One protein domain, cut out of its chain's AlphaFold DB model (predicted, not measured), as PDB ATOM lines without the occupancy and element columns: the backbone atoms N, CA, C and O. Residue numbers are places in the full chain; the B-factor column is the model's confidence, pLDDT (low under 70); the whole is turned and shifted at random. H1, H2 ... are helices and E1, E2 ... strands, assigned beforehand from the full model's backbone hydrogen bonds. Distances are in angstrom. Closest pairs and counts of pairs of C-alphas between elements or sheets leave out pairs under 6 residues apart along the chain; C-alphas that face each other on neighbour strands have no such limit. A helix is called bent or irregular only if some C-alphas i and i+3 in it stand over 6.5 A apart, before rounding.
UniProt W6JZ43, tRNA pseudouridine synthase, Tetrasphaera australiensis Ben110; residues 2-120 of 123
ATOM      1  N   HIS A   2     147.120 163.606 183.594       98.06
ATOM      2  CA  HIS A   2     146.878 162.488 184.522       98.06
ATOM      3  C   HIS A   2     145.501 161.811 184.364       98.06
ATOM      4  O   HIS A   2     145.446 160.608 184.131       98.06
ATOM      5  N   HIS A   3     144.399 162.573 184.379       97.88
ATOM      6  CA  HIS A   3     143.046 162.006 184.226       97.88
ATOM      7  C   HIS A   3     142.835 161.285 182.884       97.88
ATOM      8  O   HIS A   3     142.168 160.259 182.835       97.88
ATOM      9  N   ALA A   4     143.434 161.786 181.800       98.19
ATOM     10  CA  ALA A   4     143.324 161.168 180.478       98.19
ATOM     11  C   ALA A   4     144.111 159.849 180.400       98.19
ATOM     12  O   ALA A   4     143.670 158.896 179.765       98.19
ATOM     13  N   ALA A   5     145.254 159.786 181.090       98.31
ATOM     14  CA  ALA A   5     146.059 158.575 181.219       98.31
ATOM     15  C   ALA A   5     145.317 157.453 181.968       98.31
ATOM     16  O   ALA A   5     145.459 156.289 181.600       98.31
ATOM     17  N   GLN A   6     144.470 157.792 182.953       98.44
ATOM     18  CA  GLN A   6     143.731 156.791 183.741       98.44
ATOM     19  C   GLN A   6     142.785 155.947 182.876       98.44
ATOM     20  O   GLN A   6     142.580 154.769 183.150       98.44
ATOM     21  N   GLY A   7     142.256 156.520 181.790       97.75
ATOM     22  CA  GLY A   7     141.376 155.813 180.856       97.75
ATOM     23  C   GLY A   7     142.046 154.683 180.064       97.75
ATOM     24  O   GLY A   7     141.345 153.976 179.341       97.75
ATOM     25  N   LEU A   8     143.369 154.525 180.178       98.38
ATOM     26  CA  LEU A   8     144.165 153.498 179.497       98.38
ATOM     27  C   LEU A   8     144.635 152.370 180.432       98.38
ATOM     28  O   LEU A   8     145.293 151.442 179.970       98.38
ATOM     29  N   LEU A   9     144.343 152.448 181.735       98.62
ATOM     30  CA  LEU A   9     144.732 151.418 182.700       98.62
ATOM     31  C   LEU A   9     143.969 150.110 182.478       98.62
ATOM     32  O   LEU A   9     142.802 150.117 182.084       98.62
ATOM     33  N   GLY A  10     144.614 148.991 182.804       98.25
ATOM     34  CA  GLY A  10     144.050 147.650 182.685       98.25
ATOM     35  C   GLY A  10     144.480 146.912 181.417       98.25
ATOM     36  O   GLY A  10     145.461 147.274 180.765       98.25
ATOM     37  N   LEU A  11     143.768 145.824 181.120       97.31
ATOM     38  CA  LEU A  11     144.018 144.950 179.975       97.31
ATOM     39  C   LEU A  11     143.337 145.508 178.721       97.31
ATOM     40  O   LEU A  11     142.111 145.524 178.658       97.31
ATOM     41  N   HIS A  12     144.129 145.906 177.724       97.06
ATOM     42  CA  HIS A  12     143.629 146.438 176.451       97.06
ATOM     43  C   HIS A  12     144.502 146.010 175.278       97.06
ATOM     44  O   HIS A  12     145.671 145.656 175.456       97.06
ATOM     45  N   ASP A  13     143.947 146.118 174.073       95.94
ATOM     46  CA  ASP A  13     144.730 146.133 172.843       95.94
ATOM     47  C   ASP A  13     145.306 147.540 172.603       95.94
ATOM     48  O   ASP A  13     144.579 148.513 172.395       95.94
ATOM     49  N   PHE A  14     146.636 147.653 172.620       96.75
ATOM     50  CA  PHE A  14     147.358 148.903 172.392       96.75
ATOM     51  C   PHE A  14     147.806 149.088 170.933       96.75
ATOM     52  O   PHE A  14     148.713 149.883 170.677       96.75
ATOM     53  N   ALA A  15     147.200 148.397 169.958       95.50
ATOM     54  CA  ALA A  15     147.583 148.450 168.540       95.50
ATOM     55  C   ALA A  15     147.772 149.877 167.992       95.50
ATOM     56  O   ALA A  15     148.781 150.153 167.331       95.50
ATOM     57  N   ALA A  16     146.879 150.807 168.349       96.50
ATOM     58  CA  ALA A  16     146.952 152.222 167.967       96.50
ATOM     59  C   ALA A  16     148.242 152.933 168.436       96.50
ATOM     60  O   ALA A  16     148.676 153.919 167.835       96.50
ATOM     61  N   PHE A  17     148.888 152.416 169.484       97.12
ATOM     62  CA  PHE A  17     150.089 152.969 170.116       97.12
ATOM     63  C   PHE A  17     151.358 152.159 169.829       97.12
ATOM     64  O   PHE A  17     152.456 152.543 170.237       97.12
ATOM     65  N   CYS A  18     151.240 151.051 169.101       94.62
ATOM     66  CA  CYS A  18     152.364 150.193 168.765       94.62
ATOM     67  C   CYS A  18     152.926 150.515 167.370       94.62
ATOM     68  O   CYS A  18     152.248 150.979 166.446       94.62
ATOM     69  N   LYS A  19     154.214 150.236 167.168       89.69
ATOM     70  CA  LYS A  19     154.766 149.997 165.831       89.69
ATOM     71  C   LYS A  19     154.510 148.539 165.471       89.69
ATOM     72  O   LYS A  19     154.959 147.653 166.197       89.69
ATOM     73  N   LYS A  20     153.803 148.315 164.356       80.00
ATOM     74  CA  LYS A  20     153.496 146.974 163.846       80.00
ATOM     75  C   LYS A  20     154.781 146.154 163.751       80.00
ATOM     76  O   LYS A  20     155.782 146.615 163.198       80.00
ATOM     77  N   ARG A  21     154.733 144.949 164.307       82.06
ATOM     78  CA  ARG A  21     155.778 143.934 164.215       82.06
ATOM     79  C   ARG A  21     155.080 142.618 163.917       82.06
ATOM     80  O   ARG A  21     154.149 142.248 164.624       82.06
ATOM     81  N   GLU A  22     155.496 141.961 162.847       82.12
ATOM     82  CA  GLU A  22     154.918 140.686 162.436       82.12
ATOM     83  C   GLU A  22     155.079 139.631 163.542       82.12
ATOM     84  O   GLU A  22     156.115 139.578 164.210       82.12
ATOM     85  N   GLY A  23     154.017 138.860 163.789       80.81
ATOM     86  CA  GLY A  23     153.971 137.826 164.827       80.81
ATOM     87  C   GLY A  23     153.877 138.324 166.278       80.81
ATOM     88  O   GLY A  23     153.805 137.498 167.183       80.81
ATOM     89  N   ALA A  24     153.866 139.639 166.530       84.25
ATOM     90  CA  ALA A  24     153.764 140.202 167.878       84.25
ATOM     91  C   ALA A  24     152.338 140.681 168.188       84.25
ATOM     92  O   ALA A  24     151.734 141.390 167.384       84.25
ATOM     93  N   THR A  25     151.837 140.358 169.381       90.81
ATOM     94  CA  THR A  25     150.536 140.843 169.866       90.81
ATOM     95  C   THR A  25     150.683 142.194 170.565       90.81
ATOM     96  O   THR A  25     151.763 142.539 171.071       90.81
ATOM     97  N   THR A  26     149.598 142.961 170.598       93.94
ATOM     98  CA  THR A  26     149.530 144.329 171.140       93.94
ATOM     99  C   THR A  26     148.680 144.432 172.406       93.94
ATOM    100  O   THR A  26     148.640 145.490 173.031       93.94
ATOM    101  N   THR A  27     148.104 143.313 172.846       94.69
ATOM    102  CA  THR A  27     147.371 143.184 174.105       94.69
ATOM    103  C   THR A  27     148.311 143.237 175.306       94.69
ATOM    104  O   THR A  27     149.172 142.368 175.463       94.69
ATOM    105  N   ARG A  28     148.178 144.253 176.160       95.69
ATOM    106  CA  ARG A  28     149.011 144.462 177.362       95.69
ATOM    107  C   ARG A  28     148.157 144.861 178.552       95.69
ATOM    108  O   ARG A  28     147.033 145.325 178.383       95.69
ATOM    109  N   THR A  29     148.702 144.697 179.750       96.62
ATOM    110  CA  THR A  29     148.094 145.204 180.977       96.62
ATOM    111  C   THR A  29     148.897 146.395 181.468       96.62
ATOM    112  O   THR A  29     150.020 146.250 181.951       96.62
ATOM    113  N   LEU A  30     148.309 147.585 181.356       98.25
ATOM    114  CA  LEU A  30     148.879 148.804 181.912       98.25
ATOM    115  C   LEU A  30     148.506 148.887 183.394       98.25
ATOM    116  O   LEU A  30     147.335 149.039 183.738       98.25
ATOM    117  N   LEU A  31     149.501 148.723 184.261       97.81
ATOM    118  CA  LEU A  31     149.343 148.649 185.714       97.81
ATOM    119  C   LEU A  31     149.321 150.043 186.339       97.81
ATOM    120  O   LEU A  31     148.522 150.313 187.228       97.81
ATOM    121  N   GLU A  32     150.169 150.936 185.838       98.50
ATOM    122  CA  GLU A  32     150.225 152.323 186.273       98.50
ATOM    123  C   GLU A  32     150.491 153.238 185.088       98.50
ATOM    124  O   GLU A  32     151.303 152.938 184.211       98.50
ATOM    125  N   TYR A  33     149.813 154.379 185.092       98.62
ATOM    126  CA  TYR A  33     150.099 155.470 184.187       98.62
ATOM    127  C   TYR A  33     149.781 156.794 184.877       98.62
ATOM    128  O   TYR A  33     148.662 157.310 184.811       98.62
ATOM    129  N   SER A  34     150.766 157.333 185.584       98.44
ATOM    130  CA  SER A  34     150.630 158.553 186.375       98.44
ATOM    131  C   SER A  34     151.422 159.703 185.755       98.44
ATOM    132  O   SER A  34     152.334 159.499 184.957       98.44
ATOM    133  N   TRP A  35     151.000 160.928 186.074       98.44
ATOM    134  CA  TRP A  35     151.679 162.151 185.661       98.44
ATOM    135  C   TRP A  35     151.829 163.048 186.875       98.44
ATOM    136  O   TRP A  35     150.829 163.379 187.515       98.44
ATOM    137  N   THR A  36     153.051 163.475 187.146       97.81
ATOM    138  CA  THR A  36     153.396 164.387 188.236       97.81
ATOM    139  C   THR A  36     154.137 165.595 187.676       97.81
ATOM    140  O   THR A  36     154.636 165.582 186.549       97.81
ATOM    141  N   ARG A  37     154.156 166.682 188.448       97.56
ATOM    142  CA  ARG A  37     155.007 167.837 188.170       97.56
ATOM    143  C   ARG A  37     156.075 167.903 189.252       97.56
ATOM    144  O   ARG A  37     155.715 167.950 190.426       97.56
ATOM    145  N   THR A  38     157.345 167.906 188.861       97.25
ATOM    146  CA  THR A  38     158.467 168.059 189.796       97.25
ATOM    147  C   THR A  38     158.538 169.485 190.337       97.25
ATOM    148  O   THR A  38     157.878 170.395 189.820       97.25
ATOM    149  N   ALA A  39     159.362 169.704 191.364       96.50
ATOM    150  CA  ALA A  39     159.595 171.036 191.920       96.50
ATOM    151  C   ALA A  39     160.191 172.008 190.881       96.50
ATOM    152  O   ALA A  39     159.874 173.194 190.879       96.50
ATOM    153  N   GLU A  40     160.978 171.490 189.937       96.75
ATOM    154  CA  GLU A  40     161.600 172.218 188.825       96.75
ATOM    155  C   GLU A  40     160.620 172.466 187.664       96.75
ATOM    156  O   GLU A  40     160.977 173.050 186.641       96.75
ATOM    157  N   GLY A  41     159.369 172.018 187.801       96.06
ATOM    158  CA  GLY A  41     158.315 172.218 186.816       96.06
ATOM    159  C   GLY A  41     158.310 171.206 185.671       96.06
ATOM    160  O   GLY A  41     157.477 171.348 184.768       96.06
ATOM    161  N   VAL A  42     159.163 170.179 185.709       96.75
ATOM    162  CA  VAL A  42     159.185 169.090 184.720       96.75
ATOM    163  C   VAL A  42     157.934 168.230 184.885       96.75
ATOM    164  O   VAL A  42     157.479 167.987 185.999       96.75
ATOM    165  N   LEU A  43     157.339 167.801 183.771       97.31
ATOM    166  CA  LEU A  43     156.250 166.827 183.791       97.31
ATOM    167  C   LEU A  43     156.828 165.428 183.614       97.31
ATOM    168  O   LEU A  43     157.378 165.121 182.556       97.31
ATOM    169  N   GLU A  44     156.656 164.591 184.626       97.94
ATOM    170  CA  GLU A  44     157.135 163.214 184.637       97.94
ATOM    171  C   GLU A  44     155.964 162.253 184.474       97.94
ATOM    172  O   GLU A  44     154.902 162.429 185.076       97.94
ATOM    173  N   ALA A  45     156.159 161.246 183.626       98.31
ATOM    174  CA  ALA A  45     155.201 160.180 183.402       98.31
ATOM    175  C   ALA A  45     155.779 158.868 183.922       98.31
ATOM    176  O   ALA A  45     156.770 158.382 183.379       98.31
ATOM    177  N   ARG A  46     155.122 158.261 184.910       98.44
ATOM    178  CA  ARG A  46     155.459 156.910 185.355       98.44
ATOM    179  C   ARG A  46     154.518 155.923 184.688       98.44
ATOM    180  O   ARG A  46     153.298 156.057 184.777       98.44
ATOM    181  N   VAL A  47     155.097 154.959 183.974       98.62
ATOM    182  CA  VAL A  47     154.358 153.971 183.186       98.62
ATOM    183  C   VAL A  47     154.833 152.581 183.579       98.62
ATOM    184  O   VAL A  47     155.976 152.218 183.320       98.62
ATOM    185  N   VAL A  48     153.946 151.797 184.183       98.38
ATOM    186  CA  VAL A  48     154.225 150.422 184.609       98.38
ATOM    187  C   VAL A  48     153.267 149.500 183.878       98.38
ATOM    188  O   VAL A  48     152.060 149.727 183.865       98.38
ATOM    189  N   ALA A  49     153.795 148.453 183.261       97.38
ATOM    190  CA  ALA A  49     153.011 147.447 182.564       97.38
ATOM    191  C   ALA A  49     153.632 146.074 182.776       97.38
ATOM    192  O   ALA A  49     154.796 145.946 183.155       97.38
ATOM    193  N   ASP A  50     152.859 145.041 182.485       94.50
ATOM    194  CA  ASP A  50     153.361 143.675 182.476       94.50
ATOM    195  C   ASP A  50     154.354 143.415 181.326       94.50
ATOM    196  O   ASP A  50     155.276 142.614 181.475       94.50
ATOM    197  N   ALA A  51     154.165 144.103 180.198       93.75
ATOM    198  CA  ALA A  51     155.087 144.206 179.076       93.75
ATOM    199  C   ALA A  51     154.744 145.430 178.205       93.75
ATOM    200  O   ALA A  51     153.634 145.957 178.238       93.75
ATOM    201  N   PHE A  52     155.676 145.839 177.341       95.12
ATOM    202  CA  PHE A  52     155.470 146.930 176.383       95.12
ATOM    203  C   PHE A  52     155.643 146.443 174.942       95.12
ATOM    204  O   PHE A  52     156.543 145.659 174.641       95.12
ATOM    205  N   CYS A  53     154.793 146.910 174.024       94.06
ATOM    206  CA  CYS A  53     155.030 146.736 172.589       94.06
ATOM    207  C   CYS A  53     156.020 147.794 172.059       94.06
ATOM    208  O   CYS A  53     156.340 148.789 172.719       94.06
ATOM    209  N   HIS A  54     156.508 147.610 170.830       94.44
ATOM    210  CA  HIS A  54     157.458 148.546 170.231       94.44
ATOM    211  C   HIS A  54     156.843 149.951 170.115       94.44
ATOM    212  O   HIS A  54     155.811 150.129 169.478       94.44
ATOM    213  N   SER A  55     157.528 150.954 170.674       95.75
ATOM    214  CA  SER A  55     157.127 152.372 170.721       95.75
ATOM    215  C   SER A  55     155.959 152.712 171.654       95.75
ATOM    216  O   SER A  55     155.629 153.893 171.743       95.75
ATOM    217  N   MET A  56     155.408 151.741 172.396       97.38
ATOM    218  CA  MET A  56     154.226 151.923 173.251       97.38
ATOM    219  C   MET A  56     154.338 153.139 174.165       97.38
ATOM    220  O   MET A  56     153.549 154.065 174.047       97.38
ATOM    221  N   VAL A  57     155.356 153.175 175.030       98.31
ATOM    222  CA  VAL A  57     155.513 154.234 176.041       98.31
ATOM    223  C   VAL A  57     155.616 155.610 175.383       98.31
ATOM    224  O   VAL A  57     154.911 156.543 175.753       98.31
ATOM    225  N   ARG A  58     156.420 155.731 174.322       98.44
ATOM    226  CA  ARG A  58     156.601 156.994 173.586       98.44
ATOM    227  C   ARG A  58     155.317 157.460 172.891       98.44
ATOM    228  O   ARG A  58     155.118 158.664 172.740       98.44
ATOM    229  N   ALA A  59     154.461 156.537 172.453       98.25
ATOM    230  CA  ALA A  59     153.149 156.851 171.895       98.25
ATOM    231  C   ALA A  59     152.123 157.198 172.988       98.25
ATOM    232  O   ALA A  59     151.352 158.138 172.807       98.25
ATOM    233  N   LEU A  60     152.157 156.510 174.136       98.44
ATOM    234  CA  LEU A  60     151.322 156.814 175.303       98.44
ATOM    235  C   LEU A  60     151.584 158.230 175.818       98.44
ATOM    236  O   LEU A  60     150.635 158.972 176.070       98.44
ATOM    237  N   VAL A  61     152.853 158.634 175.922       98.38
ATOM    238  CA  VAL A  61     153.223 160.020 176.252       98.38
ATOM    239  C   VAL A  61     152.668 160.978 175.194       98.38
ATOM    240  O   VAL A  61     152.082 162.003 175.521       98.38
ATOM    241  N   GLY A  62     152.785 160.617 173.916       98.12
ATOM    242  CA  GLY A  62     152.301 161.414 172.792       98.12
ATOM    243  C   GLY A  62     150.797 161.670 172.778       98.12
ATOM    244  O   GLY A  62     150.375 162.795 172.514       98.12
ATOM    245  N   VAL A  63     149.975 160.658 173.069       98.38
ATOM    246  CA  VAL A  63     148.509 160.763 172.957       98.38
ATOM    247  C   VAL A  63     147.891 161.667 174.026       98.38
ATOM    248  O   VAL A  63     146.846 162.271 173.796       98.38
ATOM    249  N   VAL A  64     148.548 161.834 175.177       98.31
ATOM    250  CA  VAL A  64     148.076 162.756 176.223       98.31
ATOM    251  C   VAL A  64     148.533 164.202 176.003       98.31
ATOM    252  O   VAL A  64     147.985 165.105 176.640       98.31
ATOM    253  N   MET A  65     149.484 164.458 175.092       97.69
ATOM    254  CA  MET A  65     149.971 165.816 174.806       97.69
ATOM    255  C   MET A  65     148.873 166.746 174.275       97.69
ATOM    256  O   MET A  65     148.742 167.839 174.824       97.69
ATOM    257  N   PRO A  66     148.036 166.366 173.283       98.00
ATOM    258  CA  PRO A  66     146.920 167.205 172.852       98.00
ATOM    259  C   PRO A  66     145.976 167.583 173.996       98.00
ATOM    260  O   PRO A  66     145.510 168.716 174.034       98.00
ATOM    261  N   VAL A  67     145.752 166.685 174.962       98.06
ATOM    262  CA  VAL A  67     144.939 166.978 176.154       98.06
ATOM    263  C   VAL A  67     145.638 167.990 177.062       98.06
ATOM    264  O   VAL A  67     145.025 168.960 177.495       98.06
ATOM    265  N   GLY A  68     146.933 167.799 177.338       96.12
ATOM    266  CA  GLY A  68     147.728 168.741 178.139       96.12
ATOM    267  C   GLY A  68     147.840 170.135 177.520       96.12
ATOM    268  O   GLY A  68     147.941 171.118 178.245       96.12
ATOM    269  N   LEU A  69     147.772 170.219 176.191       96.75
ATOM    270  CA  LEU A  69     147.793 171.463 175.422       96.75
ATOM    271  C   LEU A  69     146.397 172.073 175.195       96.75
ATOM    272  O   LEU A  69     146.294 173.068 174.483       96.75
ATOM    273  N   GLY A  70     145.325 171.466 175.722       97.38
ATOM    274  CA  GLY A  70     143.947 171.942 175.533       97.38
ATOM    275  C   GLY A  70     143.388 171.760 174.114       97.38
ATOM    276  O   GLY A  70     142.385 172.369 173.762       97.38
ATOM    277  N   ARG A  71     144.028 170.931 173.283       97.81
ATOM    278  CA  ARG A  71     143.649 170.665 171.881       97.81
ATOM    279  C   ARG A  71     142.724 169.456 171.717       97.81
ATOM    280  O   ARG A  71     142.257 169.199 170.611       97.81
ATOM    281  N   ALA A  72     142.506 168.686 172.780       97.94
ATOM    282  CA  ALA A  72     141.621 167.525 172.800       97.94
ATOM    283  C   ALA A  72     141.018 167.313 174.198       97.94
ATOM    284  O   ALA A  72     141.612 167.709 175.202       97.94
ATOM    285  N   GLY A  73     139.850 166.668 174.257       98.12
ATOM    286  CA  GLY A  73     139.182 166.315 175.512       98.12
ATOM    287  C   GLY A  73     139.883 165.188 176.275       98.12
ATOM    288  O   GLY A  73     140.695 164.448 175.726       98.12
ATOM    289  N   VAL A  74     139.544 165.026 177.558       98.25
ATOM    290  CA  VAL A  74     140.155 164.018 178.451       98.25
ATOM    291  C   VAL A  74     139.951 162.570 177.978       98.25
ATOM    292  O   VAL A  74     140.784 161.716 178.267       98.25
ATOM    293  N   SER A  75     138.881 162.297 177.229       98.38
ATOM    294  CA  SER A  75     138.549 160.980 176.672       98.38
ATOM    295  C   SER A  75     139.379 160.598 175.444       98.38
ATOM    296  O   SER A  75     139.456 159.414 175.118       98.38
ATOM    297  N   PHE A  76     140.041 161.565 174.799       98.62
ATOM    298  CA  PHE A  76     140.726 161.375 173.520       98.62
ATOM    299  C   PHE A  76     141.698 160.180 173.493       98.62
ATOM    300  O   PHE A  76     141.618 159.383 172.558       98.62
ATOM    301  N   PRO A  77     142.570 159.951 174.498       98.50
ATOM    302  CA  PRO A  77     143.444 158.780 174.467       98.50
ATOM    303  C   PRO A  77     142.690 157.453 174.434       98.50
ATOM    304  O   PRO A  77     143.085 156.537 173.714       98.50
ATOM    305  N   ARG A  78     141.586 157.355 175.181       98.38
ATOM    306  CA  ARG A  78     140.756 156.151 175.211       98.38
ATOM    307  C   ARG A  78     140.021 155.947 173.888       98.38
ATOM    308  O   ARG A  78     139.908 154.815 173.436       98.38
ATOM    309  N   GLU A  79     139.574 157.024 173.249       98.44
ATOM    310  CA  GLU A  79     138.976 156.976 171.908       98.44
ATOM    311  C   GLU A  79     139.969 156.435 170.871       98.44
ATOM    312  O   GLU A  79     139.618 155.541 170.105       98.44
ATOM    313  N   VAL A  80     141.225 156.903 170.892       98.31
ATOM    314  CA  VAL A  80     142.286 156.393 170.002       98.31
ATOM    315  C   VAL A  80     142.566 154.908 170.254       98.31
ATOM    316  O   VAL A  80     142.719 154.148 169.302       98.31
ATOM    317  N   MET A  81     142.602 154.480 171.521       98.00
ATOM    318  CA  MET A  81     142.779 153.068 171.879       98.00
ATOM    319  C   MET A  81     141.655 152.198 171.309       98.00
ATOM    320  O   MET A  81     141.929 151.200 170.651       98.00
ATOM    321  N   ILE A  82     140.398 152.610 171.515       97.88
ATOM    322  CA  ILE A  82     139.206 151.887 171.045       97.88
ATOM    323  C   ILE A  82     139.151 151.832 169.517       97.88
ATOM    324  O   ILE A  82     138.758 150.812 168.959       97.88
ATOM    325  N   ALA A  83     139.558 152.904 168.835       97.38
ATOM    326  CA  ALA A  83     139.618 152.923 167.377       97.38
ATOM    327  C   ALA A  83     140.625 151.903 166.812       97.38
ATOM    328  O   ALA A  83     140.509 151.516 165.651       97.38
ATOM    329  N   GLY A  84     141.632 151.494 167.597       95.06
ATOM    330  CA  GLY A  84     142.611 150.465 167.227       95.06
ATOM    331  C   GLY A  84     143.591 150.869 166.116       95.06
ATOM    332  O   GLY A  84     144.490 150.105 165.768       95.06
ATOM    333  N   ILE A  85     143.463 152.081 165.575       93.62
ATOM    334  CA  ILE A  85     144.284 152.614 164.485       93.62
ATOM    335  C   ILE A  85     145.022 153.879 164.921       93.62
ATOM    336  O   ILE A  85     144.600 154.602 165.820       93.62
ATOM    337  N   ARG A  86     146.152 154.161 164.266       91.62
ATOM    338  CA  ARG A  86     146.947 155.360 164.553       91.62
ATOM    339  C   ARG A  86     146.166 156.625 164.209       91.62
ATOM    340  O   ARG A  86     145.764 156.807 163.064       91.62
ATOM    341  N   ASP A  87     146.054 157.529 165.176       95.56
ATOM    342  CA  ASP A  87     145.509 158.869 164.972       95.56
ATOM    343  C   ASP A  87     146.641 159.856 164.610       95.56
ATOM    344  O   ASP A  87     147.675 159.875 165.286       95.56
ATOM    345  N   PRO A  88     146.485 160.695 163.568       94.06
ATOM    346  CA  PRO A  88     147.526 161.624 163.116       94.06
ATOM    347  C   PRO A  88     147.903 162.695 164.152       94.06
ATOM    348  O   PRO A  88     148.979 163.287 164.060       94.06
ATOM    349  N   ARG A  89     147.052 162.947 165.153       94.12
ATOM    350  CA  ARG A  89     147.340 163.864 166.267       94.12
ATOM    351  C   ARG A  89     148.276 163.239 167.305       94.12
ATOM    352  O   ARG A  89     148.811 163.961 168.148       94.12
ATOM    353  N   VAL A  90     148.492 161.921 167.259       95.06
ATOM    354  CA  VAL A  90     149.375 161.197 168.180       95.06
ATOM    355  C   VAL A  90     150.784 161.135 167.611       95.06
ATOM    356  O   VAL A  90     151.090 160.395 166.676       95.06
ATOM    357  N   LYS A  91     151.686 161.895 168.232       95.56
ATOM    358  CA  LYS A  91     153.111 161.870 167.905       95.56
ATOM    359  C   LYS A  91     153.828 160.821 168.748       95.56
ATOM    360  O   LYS A  91     153.746 160.854 169.968       95.56
ATOM    361  N   VAL A  92     154.623 159.952 168.125       97.19
ATOM    362  CA  VAL A  92     155.598 159.145 168.876       97.19
ATOM    363  C   VAL A  92     156.691 160.086 169.391       97.19
ATOM    364  O   VAL A  92     157.467 160.631 168.604       97.19
ATOM    365  N   MET A  93     156.731 160.305 170.705       97.75
ATOM    366  CA  MET A  93     157.626 161.287 171.330       97.75
ATOM    367  C   MET A  93     159.102 160.926 171.142       97.75
ATOM    368  O   MET A  93     159.395 159.760 170.900       97.75
ATOM    369  N   PRO A  94     160.059 161.868 171.202       97.50
ATOM    370  CA  PRO A  94     161.492 161.558 171.129       97.50
ATOM    371  C   PRO A  94     161.954 160.548 172.194       97.50
ATOM    372  O   PRO A  94     161.331 160.415 173.241       97.50
ATOM    373  N   ALA A  95     163.037 159.814 171.920       96.88
ATOM    374  CA  ALA A  95     163.517 158.756 172.817       96.88
ATOM    375  C   ALA A  95     164.299 159.276 174.037       96.88
ATOM    376  O   ALA A  95     164.316 158.607 175.058       96.88
ATOM    377  N   HIS A  96     164.918 160.457 173.950       97.06
ATOM    378  CA  HIS A  96     165.828 160.975 174.983       97.06
ATOM    379  C   HIS A  96     165.153 161.327 176.320       97.06
ATOM    380  O   HIS A  96     165.853 161.559 177.294       97.06
ATOM    381  N   GLY A  97     163.817 161.386 176.369       95.94
ATOM    382  CA  GLY A  97     163.058 161.579 177.610       95.94
ATOM    383  C   GLY A  97     162.547 160.280 178.240       95.94
ATOM    384  O   GLY A  97     161.777 160.342 179.188       95.94
ATOM    385  N   LEU A  98     162.896 159.113 177.685       97.94
ATOM    386  CA  LEU A  98     162.476 157.808 178.192       97.94
ATOM    387  C   LEU A  98     163.656 157.098 178.862       97.94
ATOM    388  O   LEU A  98     164.675 156.862 178.212       97.94
ATOM    389  N   ALA A  99     163.466 156.676 180.109       97.69
ATOM    390  CA  ALA A  99     164.387 155.816 180.843       97.69
ATOM    391  C   ALA A  99     163.656 154.567 181.363       97.69
ATOM    392  O   ALA A  99     162.462 154.616 181.658       97.69
ATOM    393  N   LEU A 100     164.369 153.440 181.450       97.94
ATOM    394  CA  LEU A 100     163.908 152.262 182.186       97.94
ATOM    395  C   LEU A 100     164.379 152.403 183.633       97.94
ATOM    396  O   LEU A 100     165.582 152.383 183.874       97.94
ATOM    397  N   GLU A 101     163.442 152.539 184.567       97.44
ATOM    398  CA  GLU A 101     163.766 152.722 185.987       97.44
ATOM    399  C   GLU A 101     163.903 151.395 186.738       97.44
ATOM    400  O   GLU A 101     164.855 151.199 187.487       97.44
ATOM    401  N   GLU A 102     162.967 150.467 186.529       96.75
ATOM    402  CA  GLU A 102     162.871 149.246 187.326       96.75
ATOM    403  C   GLU A 102     162.351 148.067 186.496       96.75
ATOM    404  O   GLU A 102     161.538 148.226 185.581       96.75
ATOM    405  N   VAL A 103     162.795 146.861 186.858       96.12
ATOM    406  CA  VAL A 103     162.188 145.596 186.436       96.12
ATOM    407  C   VAL A 103     161.805 144.806 187.685       96.12
ATOM    408  O   VAL A 103     162.672 144.370 188.440       96.12
ATOM    409  N   GLY A 104     160.503 144.616 187.897       92.44
ATOM    410  CA  GLY A 104     159.984 143.872 189.041       92.44
ATOM    411  C   GLY A 104     160.098 142.358 188.851       92.44
ATOM    412  O   GLY A 104     159.624 141.812 187.851       92.44
ATOM    413  N   TYR A 105     160.666 141.671 189.842       92.56
ATOM    414  CA  TYR A 105     160.715 140.208 189.907       92.56
ATOM    415  C   TYR A 105     159.940 139.706 191.129       92.56
ATOM    416  O   TYR A 105     160.087 140.262 192.219       92.56
ATOM    417  N   PRO A 106     159.124 138.649 190.989       92.75
ATOM    418  CA  PRO A 106     158.451 138.059 192.135       92.75
ATOM    419  C   PRO A 106     159.446 137.258 192.998       92.75
ATOM    420  O   PRO A 106     160.556 136.953 192.550       92.75
ATOM    421  N   PRO A 107     159.056 136.845 194.221       96.19
ATOM    422  CA  PRO A 107     159.870 135.963 195.053       96.19
ATOM    423  C   PRO A 107     160.291 134.679 194.314       96.19
ATOM    424  O   PRO A 107     159.513 134.184 193.493       96.19
ATOM    425  N   PRO A 108     161.445 134.061 194.651       96.62
ATOM    426  CA  PRO A 108     161.995 132.909 193.922       96.62
ATOM    427  C   PRO A 108     160.999 131.774 193.656       96.62
ATOM    428  O   PRO A 108     160.921 131.256 192.544       96.62
ATOM    429  N   ARG A 109     160.150 131.450 194.641       96.81
ATOM    430  CA  ARG A 109     159.114 130.404 194.532       96.81
ATOM    431  C   ARG A 109     158.058 130.652 193.442       96.81
ATOM    432  O   ARG A 109     157.343 129.728 193.084       96.81
ATOM    433  N   LEU A 110     157.922 131.887 192.957       96.19
ATOM    434  CA  LEU A 110     156.960 132.290 191.923       96.19
ATOM    435  C   LEU A 110     157.625 132.597 190.573       96.19
ATOM    436  O   LEU A 110     156.923 132.840 189.595       96.19
ATOM    437  N   MET A 111     158.960 132.584 190.488       93.38
ATOM    438  CA  MET A 111     159.669 132.965 189.260       93.38
ATOM    439  C   MET A 111     159.347 132.040 188.083       93.38
ATOM    440  O   MET A 111     159.153 132.525 186.971       93.38
ATOM    441  N   ALA A 112     159.237 130.727 188.320       93.88
ATOM    442  CA  ALA A 112     158.896 129.762 187.273       93.88
ATOM    443  C   ALA A 112     157.502 130.029 186.680       93.88
ATOM    444  O   ALA A 112     157.364 130.136 185.465       93.88
ATOM    445  N   ALA A 113     156.493 130.229 187.535       93.31
ATOM    446  CA  ALA A 113     155.141 130.579 187.101       93.31
ATOM    447  C   ALA A 113     155.125 131.902 186.321       93.31
ATOM    448  O   ALA A 113     154.530 131.990 185.250       93.31
ATOM    449  N   ARG A 114     155.865 132.913 186.799       91.44
ATOM    450  CA  ARG A 114     155.964 134.200 186.105       91.44
ATOM    451  C   ARG A 114     156.623 134.085 184.729       91.44
ATOM    452  O   ARG A 114     156.233 134.795 183.805       91.44
ATOM    453  N   ALA A 115     157.614 133.209 184.585       89.44
ATOM    454  CA  ALA A 115     158.259 132.957 183.303       89.44
ATOM    455  C   ALA A 115     157.292 132.315 182.291       89.44
ATOM    456  O   ALA A 115     157.314 132.696 181.121       89.44
ATOM    457  N   GLU A 116     156.426 131.400 182.735       91.50
ATOM    458  CA  GLU A 116     155.359 130.836 181.895       91.50
ATOM    459  C   GLU A 116     154.346 131.907 181.473       91.50
ATOM    460  O   GLU A 116     154.078 132.066 180.282       91.50
ATOM    461  N   GLU A 117     153.860 132.726 182.410       87.56
ATOM    462  CA  GLU A 117     152.945 133.838 182.108       87.56
ATOM    463  C   GLU A 117     153.528 134.846 181.109       87.56
ATOM    464  O   GLU A 117     152.806 135.375 180.265       87.56
ATOM    465  N   ALA A 118     154.827 135.141 181.211       84.50
ATOM    466  CA  ALA A 118     155.507 136.085 180.329       84.50
ATOM    467  C   ALA A 118     155.706 135.534 178.905       84.50
ATOM    468  O   ALA A 118     155.792 136.313 177.955       84.50
ATOM    469  N   ARG A 119     155.788 134.204 178.753       84.75
ATOM    470  CA  ARG A 119     155.875 133.521 177.451       84.75
ATOM    471  C   ARG A 119     154.509 133.253 176.828       84.75
ATOM    472  O   ARG A 119     154.433 133.101 175.609       84.75
ATOM    473  N   ALA A 120     153.453 133.194 177.637       82.38
ATOM    474  CA  ALA A 120     152.099 132.969 177.163       82.38
ATOM    475  C   ALA A 120     151.686 134.068 176.174       82.38
ATOM    476  O   ALA A 120     151.652 135.261 176.489       82.38
TER     477      ALA A 120
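This is residues 2 to 120 of the 123 residues of the protein "tRNA pseudouridine synthase" of Tetrasphaera australiensis Ben110 (UniProt W6JZ43). A twisted antiparallel sheet of three strands, with a long E2-E3 hairpin, forms a compact body with a cluster of three helices: H1 sits over E2, H2 grazes the sheet, and H3 packs on H1 and H2. A long link then leads away to H4, a helix set off from this body, and residues 107 to 113 stick out. The printed part has 119 residues, with four named helices and three named strands in the order H1, E1, E2, E3, H2, H3, H4; the sheet order is E1, E2, E3 and the class is mixed, helices and strands. The whole is compact, with a radius of gyration of the C-alphas of 15.2 A and spans of 48 by 37 by 24 A.

H1, residues 2 to 6, is on the sheet at a height over the sheet of 6.6 A; the C-alphas of His 2 and Trp 35 are its closest pair with E2, residues 27 to 37, 4.9 A apart. E1, residues 10 to 13, forms a hairpin with E2, with N 10 and O 30 within hydrogen-bond range at 2.9 A. E2 bends by 53 degrees at residue 31, and its pairing is staggered: residues 27 to 30 pair with E1 and residues 30 to 37 with E3, residues 43 to 49. E2 and E3 form a second hairpin, with N 34 and O 46 at 2.9 A; the three strands make a meander, each the antiparallel neighbour of the one before. H2, residues 56 to 68, only grazes the sheet, with its residues 56 to 61. H3, residues 76 to 83, touches residues 63 to 67 of H2 at a steep tilt of 49 degrees, opposite ways; their closest C-alphas, of Val 63 and Pro 77, are 5.6 A apart. H3 touches H1 too, the C-alphas of Ala 4 and Pro 77 being closest at 6.5 A. H4, residues 108 to 119, is apart from the other six elements. Every O i to N i+4 pair is within hydrogen-bond range in H1 and H3, against 5 of 9 in H2 and 6 of 8 in H4.

H1 begins at C-alpha 2, (146.878, 162.488, 184.522). E2 spans 29.4 A, E3 19.7 A and H2 18.7 A. H4 spans 17.6 A and ends at C-alpha 119, (155.875, 133.521, 177.451). H2 is irregular, only just, with C-alphas 63 and 66 6.6 A apart; H4 is irregular, with C-alphas 109 and 112 7.3 A apart.

The two C-alphas farthest apart, of Arg 71 and Arg 109, are 48.7 A apart. The printed part has no cut. The links E1 to E2 and H3 to H4 are long. No printed residue is under 70 in pLDDT.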